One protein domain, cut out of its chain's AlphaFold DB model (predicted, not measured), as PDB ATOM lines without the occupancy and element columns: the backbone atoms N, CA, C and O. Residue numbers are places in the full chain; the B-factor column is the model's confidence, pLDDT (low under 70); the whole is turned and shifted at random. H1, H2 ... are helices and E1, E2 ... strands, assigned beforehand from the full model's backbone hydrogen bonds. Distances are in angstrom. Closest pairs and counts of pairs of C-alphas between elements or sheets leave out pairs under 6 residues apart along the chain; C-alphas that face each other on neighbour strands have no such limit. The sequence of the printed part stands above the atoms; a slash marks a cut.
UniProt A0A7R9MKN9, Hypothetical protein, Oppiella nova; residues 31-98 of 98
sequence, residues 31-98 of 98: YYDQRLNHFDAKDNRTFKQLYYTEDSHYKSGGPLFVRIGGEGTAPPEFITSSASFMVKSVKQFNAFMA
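This is residues 31 to 98 of the 98 residues of the protein "Hypothetical protein" of Oppiella nova (UniProt A0A7R9MKN9). This domain has little regular structure: an antiparallel hairpin, E1 and E2, makes one end of an elongated shape, and two short helices, H1 and H2, meet at a corner at the other, joined by a long looping stretch. The 68 printed residues run E1, E2, H1, H2; the class is mixed, with 24 residues in named elements. The whole is loose, radius of gyration of the C-alphas 14.8 A, spanning 44 by 28 by 16 A.

Find C-alpha 31 at (-36.563, -5.646, -20.009), where E1, residues 31 to 35, begins. E2, residues 46 to 51, runs 15.2 A. H1 is residues 77 to 80; H2, residues 85 to 93, runs 12.2 A to C-alpha 93 at (-22.933, 0.882, 1.135).

Look at N 32 and O 49, 2.9 A apart, within hydrogen-bond range across hairpin E1 and E2, whose directions differ by 140 degrees. H1 and H2 touch only at the corner, closest at the C-alphas of Ile 79 and Val 87, 6.0 A. E1 and E2 are apart from H2. In H2 every O i to N i+4 pair is within range; H1 is too short for one. Residues 64 to 65 pair with 96 to 97, parallel.

The C-alphas of Lys 42 and Gln 92, the two farthest apart, are 43.7 A apart. The printed part has no cut; the link E2 to H1, 25 residues, is long. No printed residue is under pLDDT 70.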
ATOM      1  N   TYR A  31     -35.532  -6.469 -19.395       97.31
ATOM      2  CA  TYR A  31     -36.563  -5.646 -20.009       97.31
ATOM      3  C   TYR A  31     -37.795  -5.555 -19.125       97.31
ATOM      4  O   TYR A  31     -38.308  -6.568 -18.653       97.31
ATOM      5  N   TYR A  32     -38.269  -4.330 -18.931       97.31
ATOM      6  CA  TYR A  32     -39.529  -4.031 -18.268       97.31
ATOM      7  C   TYR A  32     -40.568  -3.622 -19.315       97.31
ATOM      8  O   TYR A  32     -40.250  -2.874 -20.238       97.31
ATOM      9  N   ASP A  33     -41.799  -4.114 -19.191       98.31
ATOM     10  CA  ASP A  33     -42.909  -3.705 -20.056       98.31
ATOM     11  C   ASP A  33     -43.443  -2.341 -19.614       98.31
ATOM     12  O   ASP A  33     -44.378  -2.239 -18.822       98.31
ATOM     13  N   GLN A  34     -42.819  -1.280 -20.122       97.94
ATOM     14  CA  GLN A  34     -43.157   0.093 -19.786       97.94
ATOM     15  C   GLN A  34     -44.342   0.577 -20.615       97.94
ATOM     16  O   GLN A  34     -44.411   0.331 -21.820       97.94
ATOM     17  N   ARG A  35     -45.259   1.323 -19.995       98.25
ATOM     18  CA  ARG A  35     -46.386   1.926 -20.707       98.25
ATOM     19  C   ARG A  35     -45.881   2.943 -21.725       98.25
ATOM     20  O   ARG A  35     -45.063   3.805 -21.415       98.25
ATOM     21  N   LEU A  36     -46.395   2.869 -22.947       98.25
ATOM     22  CA  LEU A  36     -45.963   3.756 -24.023       98.25
ATOM     23  C   LEU A  36     -46.371   5.209 -23.755       98.25
ATOM     24  O   LEU A  36     -45.580   6.125 -23.956       98.25
ATOM     25  N   ASN A  37     -47.595   5.419 -23.272       98.12
ATOM     26  CA  ASN A  37     -48.144   6.746 -23.022       98.12
ATOM     27  C   ASN A  37     -48.735   6.830 -21.619       98.12
ATOM     28  O   ASN A  37     -49.828   6.331 -21.371       98.12
ATOM     29  N   HIS A  38     -48.034   7.502 -20.712       97.75
ATOM     30  CA  HIS A  38     -48.460   7.651 -19.321       97.75
ATOM     31  C   HIS A  38     -49.588   8.681 -19.139       97.75
ATOM     32  O   HIS A  38     -50.263   8.665 -18.110       97.75
ATOM     33  N   PHE A  39     -49.842   9.531 -20.140       98.19
ATOM     34  CA  PHE A  39     -50.809  10.629 -20.070       98.19
ATOM     35  C   PHE A  39     -52.234  10.234 -20.496       98.19
ATOM     36  O   PHE A  39     -53.172  10.965 -20.199       98.19
ATOM     37  N   ASP A  40     -52.419   9.075 -21.142       98.00
ATOM     38  CA  ASP A  40     -53.743   8.537 -21.506       98.00
ATOM     39  C   ASP A  40     -53.978   7.164 -20.877       98.00
ATOM     40  O   ASP A  40     -53.418   6.165 -21.332       98.00
ATOM     41  N   ALA A  41     -54.800   7.109 -19.824       96.44
ATOM     42  CA  ALA A  41     -55.074   5.888 -19.062       96.44
ATOM     43  C   ALA A  41     -55.752   4.770 -19.872       96.44
ATOM     44  O   ALA A  41     -55.780   3.634 -19.407       96.44
ATOM     45  N   LYS A  42     -56.300   5.069 -21.058       98.00
ATOM     46  CA  LYS A  42     -56.895   4.063 -21.948       98.00
ATOM     47  C   LYS A  42     -55.869   3.425 -22.885       98.00
ATOM     48  O   LYS A  42     -56.148   2.374 -23.462       98.00
ATOM     49  N   ASP A  43     -54.701   4.044 -23.051       98.00
ATOM     50  CA  ASP A  43     -53.622   3.499 -23.865       98.00
ATOM     51  C   ASP A  43     -52.878   2.398 -23.100       98.00
ATOM     52  O   ASP A  43     -52.062   2.660 -22.212       98.00
ATOM     53  N   ASN A  44     -53.165   1.154 -23.480       97.56
ATOM     54  CA  ASN A  44     -52.590  -0.052 -22.884       97.56
ATOM     55  C   ASN A  44     -51.341  -0.562 -23.621       97.56
ATOM     56  O   ASN A  44     -50.860  -1.656 -23.328       97.56
ATOM     57  N   ARG A  45     -50.822   0.175 -24.612       98.56
ATOM     58  CA  ARG A  45     -49.621  -0.249 -25.343       98.56
ATOM     59  C   ARG A  45     -48.393  -0.157 -24.443       98.56
ATOM     60  O   ARG A  45     -48.244   0.790 -23.666       98.56
ATOM     61  N   THR A  46     -47.477  -1.103 -24.609       98.69
ATOM     62  CA  THR A  46     -46.209  -1.151 -23.879       98.69
ATOM     63  C   THR A  46     -45.018  -1.250 -24.826       98.69
ATOM     64  O   THR A  46     -45.159  -1.568 -26.009       98.69
ATOM     65  N   PHE A  47     -43.829  -0.960 -24.304       98.31
ATOM     66  CA  PHE A  47     -42.558  -1.237 -24.958       98.31
ATOM     67  C   PHE A  47     -41.558  -1.814 -23.950       98.31
ATOM     68  O   PHE A  47     -41.663  -1.592 -22.746       98.31
ATOM     69  N   LYS A  48     -40.562  -2.545 -24.457       98.12
ATOM     70  CA  LYS A  48     -39.499  -3.144 -23.647       98.12
ATOM     71  C   LYS A  48     -38.471  -2.077 -23.260       98.12
ATOM     72  O   LYS A  48     -37.589  -1.745 -24.049       98.12
ATOM     73  N   GLN A  49     -38.576  -1.540 -22.049       96.88
ATOM     74  CA  GLN A  49     -37.578  -0.641 -21.474       96.88
ATOM     75  C   GLN A  49     -36.383  -1.460 -20.977       96.88
ATOM     76  O   GLN A  49     -36.524  -2.278 -20.068       96.88
ATOM     77  N   LEU A  50     -35.216  -1.240 -21.584       95.44
ATOM     78  CA  LEU A  50     -33.957  -1.872 -21.195       95.44
ATOM     79  C   LEU A  50     -33.490  -1.357 -19.829       95.44
ATOM     80  O   LEU A  50     -33.444  -0.147 -19.604       95.44
ATOM     81  N   TYR A  51     -33.083  -2.277 -18.963       95.44
ATOM     82  CA  TYR A  51     -32.369  -1.989 -17.724       95.44
ATOM     83  C   TYR A  51     -31.358  -3.099 -17.421       95.44
ATOM     84  O   TYR A  51     -31.339  -4.154 -18.062       95.44
ATOM     85  N   TYR A  52     -30.508  -2.847 -16.433       95.56
ATOM     86  CA  TYR A  52     -29.518  -3.794 -15.946       95.56
ATOM     87  C   TYR A  52     -29.525  -3.773 -14.421       95.56
ATOM     88  O   TYR A  52     -29.884  -2.763 -13.831       95.56
ATOM     89  N   THR A  53     -29.121  -4.865 -13.778       94.38
ATOM     90  CA  THR A  53     -29.026  -4.919 -12.314       94.38
ATOM     91  C   THR A  53     -27.712  -5.530 -11.873       94.38
ATOM     92  O   THR A  53     -27.133  -6.355 -12.582       94.38
ATOM     93  N   GLU A  54     -27.261  -5.151 -10.684       90.88
ATOM     94  CA  GLU A  54     -26.046  -5.662 -10.056       90.88
ATOM     95  C   GLU A  54     -26.274  -5.782  -8.545       90.88
ATOM     96  O   GLU A  54     -26.695  -4.827  -7.893       90.88
ATOM     97  N   ASP A  55     -26.015  -6.965  -7.997       93.19
ATOM     98  CA  ASP A  55     -26.317  -7.316  -6.610       93.19
ATOM     99  C   ASP A  55     -25.147  -7.985  -5.874       93.19
ATOM    100  O   ASP A  55     -25.303  -8.383  -4.722       93.19
ATOM    101  N   SER A  56     -23.958  -8.092  -6.481       90.81
ATOM    102  CA  SER A  56     -22.827  -8.838  -5.896       90.81
ATOM    103  C   SER A  56     -22.340  -8.290  -4.556       90.81
ATOM    104  O   SER A  56     -21.714  -9.014  -3.781       90.81
ATOM    105  N   HIS A  57     -22.628  -7.022  -4.271       92.38
ATOM    106  CA  HIS A  57     -22.279  -6.362  -3.019       92.38
ATOM    107  C   HIS A  57     -23.482  -6.124  -2.104       92.38
ATOM    108  O   HIS A  57     -23.298  -5.616  -0.996       92.38
ATOM    109  N   TYR A  58     -24.691  -6.486  -2.532       96.44
ATOM    110  CA  TYR A  58     -25.895  -6.260  -1.749       96.44
ATOM    111  C   TYR A  58     -25.890  -7.099  -0.467       96.44
ATOM    112  O   TYR A  58     -25.575  -8.292  -0.466       96.44
ATOM    113  N   LYS A  59     -26.283  -6.474   0.643       97.44
ATOM    114  CA  LYS A  59     -26.601  -7.154   1.904       97.44
ATOM    115  C   LYS A  59     -28.009  -6.779   2.332       97.44
ATOM    116  O   LYS A  59     -28.446  -5.660   2.089       97.44
ATOM    117  N   SER A  60     -28.699  -7.699   3.006       96.69
ATOM    118  CA  SER A  60     -30.056  -7.457   3.512       96.69
ATOM    119  C   SER A  60     -30.129  -6.153   4.319       96.69
ATOM    120  O   SER A  60     -29.314  -5.936   5.216       96.69
ATOM    121  N   GLY A  61     -31.086  -5.287   3.974       96.00
ATOM    122  CA  GLY A  61     -31.240  -3.949   4.559       96.00
ATOM    123  C   GLY A  61     -30.373  -2.857   3.917       96.00
ATOM    124  O   GLY A  61     -30.465  -1.700   4.324       96.00
ATOM    125  N   GLY A  62     -29.547  -3.197   2.924       96.12
ATOM    126  CA  GLY A  62     -28.772  -2.245   2.132       96.12
ATOM    127  C   GLY A  62     -29.647  -1.393   1.199       96.12
ATOM    128  O   GLY A  62     -30.774  -1.778   0.876       96.12
ATOM    129  N   PRO A  63     -29.157  -0.222   0.757       97.19
ATOM    130  CA  PRO A  63     -29.934   0.685  -0.081       97.19
ATOM    131  C   PRO A  63     -30.057   0.186  -1.528       97.19
ATOM    132  O   PRO A  63     -29.277  -0.643  -1.993       97.19
ATOM    133  N   LEU A  64     -31.021   0.754  -2.256       96.31
ATOM    134  CA  LEU A  64     -31.135   0.641  -3.708       96.31
ATOM    135  C   LEU A  64     -30.564   1.905  -4.355       96.31
ATOM    136  O   LEU A  64     -31.029   3.013  -4.081       96.31
ATOM    137  N   PHE A  65     -29.602   1.738  -5.254       95.69
ATOM    138  CA  PHE A  65     -29.130   2.804  -6.125       95.69
ATOM    139  C   PHE A  65     -29.676   2.623  -7.535       95.69
ATOM    140  O   PHE A  65     -29.456   1.591  -8.158       95.69
ATOM    141  N   VAL A  66     -30.364   3.652  -8.033       94.94
ATOM    142  CA  VAL A  66     -30.946   3.666  -9.378       94.94
ATOM    143  C   VAL A  66     -30.189   4.661 -10.247       94.94
ATOM    144  O   VAL A  66     -30.151   5.857  -9.940       94.94
ATOM    145  N   ARG A  67     -29.600   4.193 -11.349       91.88
ATOM    146  CA  ARG A  67     -28.973   5.063 -12.347       91.88
ATOM    147  C   ARG A  67     -29.979   5.441 -13.429       91.88
ATOM    148  O   ARG A  67     -30.270   4.666 -14.334       91.88
ATOM    149  N   ILE A  68     -30.425   6.693 -13.415       92.06
ATOM    150  CA  ILE A  68     -31.287   7.221 -14.477       92.06
ATOM    151  C   ILE A  68     -30.459   7.493 -15.741       92.06
ATOM    152  O   ILE A  68     -29.450   8.202 -15.705       92.06
ATOM    153  N   GLY A  69     -30.869   6.891 -16.859       87.19
ATOM    154  CA  GLY A  69     -30.233   7.073 -18.163       87.19
ATOM    155  C   GLY A  69     -30.348   8.508 -18.689       87.19
ATOM    156  O   GLY A  69     -31.308   9.215 -18.399       87.19
ATOM    157  N   GLY A  70     -29.351   8.925 -19.473       86.44
ATOM    158  CA  GLY A  70     -29.394  10.170 -20.246       86.44
ATOM    159  C   GLY A  70     -29.936   9.950 -21.663       86.44
ATOM    160  O   GLY A  70     -30.628   8.975 -21.931       86.44
ATOM    161  N   GLU A  71     -29.566  10.823 -22.600       86.25
ATOM    162  CA  GLU A  71     -30.039  10.776 -24.001       86.25
ATOM    163  C   GLU A  71     -29.353   9.702 -24.884       86.25
ATOM    164  O   GLU A  71     -29.614   9.619 -26.083       86.25
ATOM    165  N   GLY A  72     -28.420   8.926 -24.323       83.38
ATOM    166  CA  GLY A  72     -27.618   7.932 -25.039       83.38
ATOM    167  C   GLY A  72     -27.977   6.494 -24.670       83.38
ATOM    168  O   GLY A  72     -28.766   6.246 -23.760       83.38
ATOM    169  N   THR A  73     -27.346   5.536 -25.352       85.19
ATOM    170  CA  THR A  73     -27.422   4.117 -24.981       85.19
ATOM    171  C   THR A  73     -27.043   3.937 -23.508       85.19
ATOM    172  O   THR A  73     -26.210   4.680 -22.984       85.19
ATOM    173  N   ALA A  74     -27.632   2.941 -22.846       86.88
ATOM    174  CA  ALA A  74     -27.275   2.522 -21.494       86.88
ATOM    175  C   ALA A  74     -26.344   1.293 -21.550       86.88
ATOM    176  O   ALA A  74     -26.826   0.174 -21.454       86.88
ATOM    177  N   PRO A  75     -25.034   1.452 -21.784       89.00
ATOM    178  CA  PRO A  75     -24.104   0.336 -21.850       89.00
ATOM    179  C   PRO A  75     -23.788  -0.211 -20.439       89.00
ATOM    180  O   PRO A  75     -23.787   0.562 -19.468       89.00
ATOM    181  N   PRO A  76     -23.549  -1.529 -20.300       89.44
ATOM    182  CA  PRO A  76     -23.397  -2.200 -19.005       89.44
ATOM    183  C   PRO A  76     -22.207  -1.690 -18.175       89.44
ATOM    184  O   PRO A  76     -22.242  -1.754 -16.951       89.44
ATOM    185  N   GLU A  77     -21.187  -1.102 -18.798       90.31
ATOM    186  CA  GLU A  77     -19.991  -0.535 -18.163       90.31
ATOM    187  C   GLU A  77     -20.334   0.499 -17.085       90.31
ATOM    188  O   GLU A  77     -19.613   0.626 -16.095       90.31
ATOM    189  N   PHE A  78     -21.460   1.210 -17.220       89.50
ATOM    190  CA  PHE A  78     -21.922   2.155 -16.200       89.50
ATOM    191  C   PHE A  78     -22.228   1.504 -14.845       89.50
ATOM    192  O   PHE A  78     -22.147   2.193 -13.822       89.50
ATOM    193  N   ILE A  79     -22.558   0.211 -14.840       91.50
ATOM    194  CA  ILE A  79     -22.916  -0.561 -13.647       91.50
ATOM    195  C   ILE A  79     -21.942  -1.720 -13.363       91.50
ATOM    196  O   ILE A  79     -22.079  -2.389 -12.347       91.50
ATOM    197  N   THR A  80     -20.955  -1.977 -14.229       91.50
ATOM    198  CA  THR A  80     -19.957  -3.042 -14.014       91.50
ATOM    199  C   THR A  80     -18.562  -2.511 -13.731       91.50
ATOM    200  O   THR A  80     -17.838  -3.128 -12.955       91.50
ATOM    201  N   SER A  81     -18.182  -1.367 -14.308       91.44
ATOM    202  CA  SER A  81     -16.821  -0.853 -14.167       91.44
ATOM    203  C   SER A  81     -16.577  -0.231 -12.798       91.44
ATOM    204  O   SER A  81     -17.293   0.669 -12.356       91.44
ATOM    205  N   SER A  82     -15.472  -0.620 -12.176       89.38
ATOM    206  CA  SER A  82     -14.934  -0.055 -10.943       89.38
ATOM    207  C   SER A  82     -14.622   1.442 -11.038       89.38
ATOM    208  O   SER A  82     -14.610   2.129 -10.014       89.38
ATOM    209  N   ALA A  83     -14.422   1.979 -12.247       89.88
ATOM    210  CA  ALA A  83     -14.262   3.411 -12.478       89.88
ATOM    211  C   ALA A  83     -15.584   4.188 -12.316       89.88
ATOM    212  O   ALA A  83     -15.556   5.395 -12.060       89.88
ATOM    213  N   SER A  84     -16.738   3.512 -12.387       89.69
ATOM    214  CA  SER A  84     -18.051   4.102 -12.123       89.69
ATOM    215  C   SER A  84     -18.186   4.530 -10.662       89.69
ATOM    216  O   SER A  84     -17.991   3.743  -9.734       89.69
ATOM    217  N   PHE A  85     -18.609   5.776 -10.442       89.50
ATOM    218  CA  PHE A  85     -18.961   6.268  -9.108       89.50
ATOM    219  C   PHE A  85     -20.070   5.427  -8.451       89.50
ATOM    220  O   PHE A  85     -20.032   5.183  -7.244       89.50
ATOM    221  N   MET A  86     -21.024   4.934  -9.247       90.75
ATOM    222  CA  MET A  86     -22.121   4.101  -8.750       90.75
ATOM    223  C   MET A  86     -21.600   2.759  -8.234       90.75
ATOM    224  O   MET A  86     -21.910   2.389  -7.109       90.75
ATOM    225  N   VAL A  87     -20.719   2.086  -8.983       92.25
ATOM    226  CA  VAL A  87     -20.109   0.808  -8.564       92.25
ATOM    227  C   VAL A  87     -19.285   0.976  -7.283       92.25
ATOM    228  O   VAL A  87     -19.338   0.128  -6.392       92.25
ATOM    229  N   LYS A  88     -18.560   2.092  -7.138       93.00
ATOM    230  CA  LYS A  88     -17.846   2.415  -5.888       93.00
ATOM    231  C   LYS A  88     -18.812   2.585  -4.713       93.00
ATOM    232  O   LYS A  88     -18.575   2.031  -3.642       93.00
ATOM    233  N   SER A  89     -19.917   3.293  -4.933       94.00
ATOM    234  CA  SER A  89     -20.952   3.511  -3.917       94.00
ATOM    235  C   SER A  89     -21.628   2.196  -3.514       94.00
ATOM    236  O   SER A  89     -21.802   1.930  -2.329       94.00
ATOM    237  N   VAL A  90     -21.944   1.330  -4.478       94.81
ATOM    238  CA  VAL A  90     -22.536   0.003  -4.245       94.81
ATOM    239  C   VAL A  90     -21.684  -0.839  -3.300       94.81
ATOM    240  O   VAL A  90     -22.199  -1.375  -2.319       94.81
ATOM    241  N   LYS A  91     -20.367  -0.872  -3.534       93.94
ATOM    242  CA  LYS A  91     -19.402  -1.549  -2.657       93.94
ATOM    243  C   LYS A  91     -19.369  -0.939  -1.257       93.94
ATOM    244  O   LYS A  91     -19.381  -1.670  -0.272       93.94
ATOM    245  N   GLN A  92     -19.334   0.390  -1.165       95.88
ATOM    246  CA  GLN A  92     -19.241   1.106   0.109       95.88
ATOM    247  C   GLN A  92     -20.477   0.901   0.994       95.88
ATOM    248  O   GLN A  92     -20.347   0.733   2.205       95.88
ATOM    249  N   PHE A  93     -21.669   0.909   0.398       96.62
ATOM    250  CA  PHE A  93     -22.933   0.882   1.135       96.62
ATOM    251  C   PHE A  93     -23.604  -0.496   1.163       96.62
ATOM    252  O   PHE A  93     -24.673  -0.632   1.752       96.62
ATOM    253  N   ASN A  94     -22.971  -1.523   0.587       97.06
ATOM    254  CA  ASN A  94     -23.551  -2.857   0.394       97.06
ATOM    255  C   ASN A  94     -24.924  -2.790  -0.307       97.06
ATOM    256  O   ASN A  94     -25.908  -3.376   0.152       97.06
ATOM    257  N   ALA A  95     -24.995  -1.990  -1.371       97.00
ATOM    258  CA  ALA A  95     -26.236  -1.641  -2.054       97.00
ATOM    259  C   ALA A  95     -26.604  -2.649  -3.151       97.00
ATOM    260  O   ALA A  95     -25.746  -3.356  -3.674       97.00
ATOM    261  N   PHE A  96     -27.875  -2.650  -3.541       95.69
ATOM    262  CA  PHE A  96     -28.320  -3.174  -4.830       95.69
ATOM    263  C   PHE A  96     -28.263  -2.049  -5.868       95.69
ATOM    264  O   PHE A  96     -28.546  -0.894  -5.538       95.69
ATOM    265  N   MET A  97     -27.948  -2.368  -7.121       94.00
ATOM    266  CA  MET A  97     -27.938  -1.399  -8.215       94.00
ATOM    267  C   MET A  97     -28.890  -1.779  -9.344       94.00
ATOM    268  O   MET A  97     -28.922  -2.936  -9.767       94.00
ATOM    269  N   ALA A  98     -29.614  -0.777  -9.845       89.81
ATOM    270  CA  ALA A  98     -30.503  -0.839 -11.005       89.81
ATOM    271  C   ALA A  98     -30.290   0.354 -11.953       89.81
ATOM    272  O   ALA A  98     -29.807   1.415 -11.488       89.81
TER     273      ALA A  98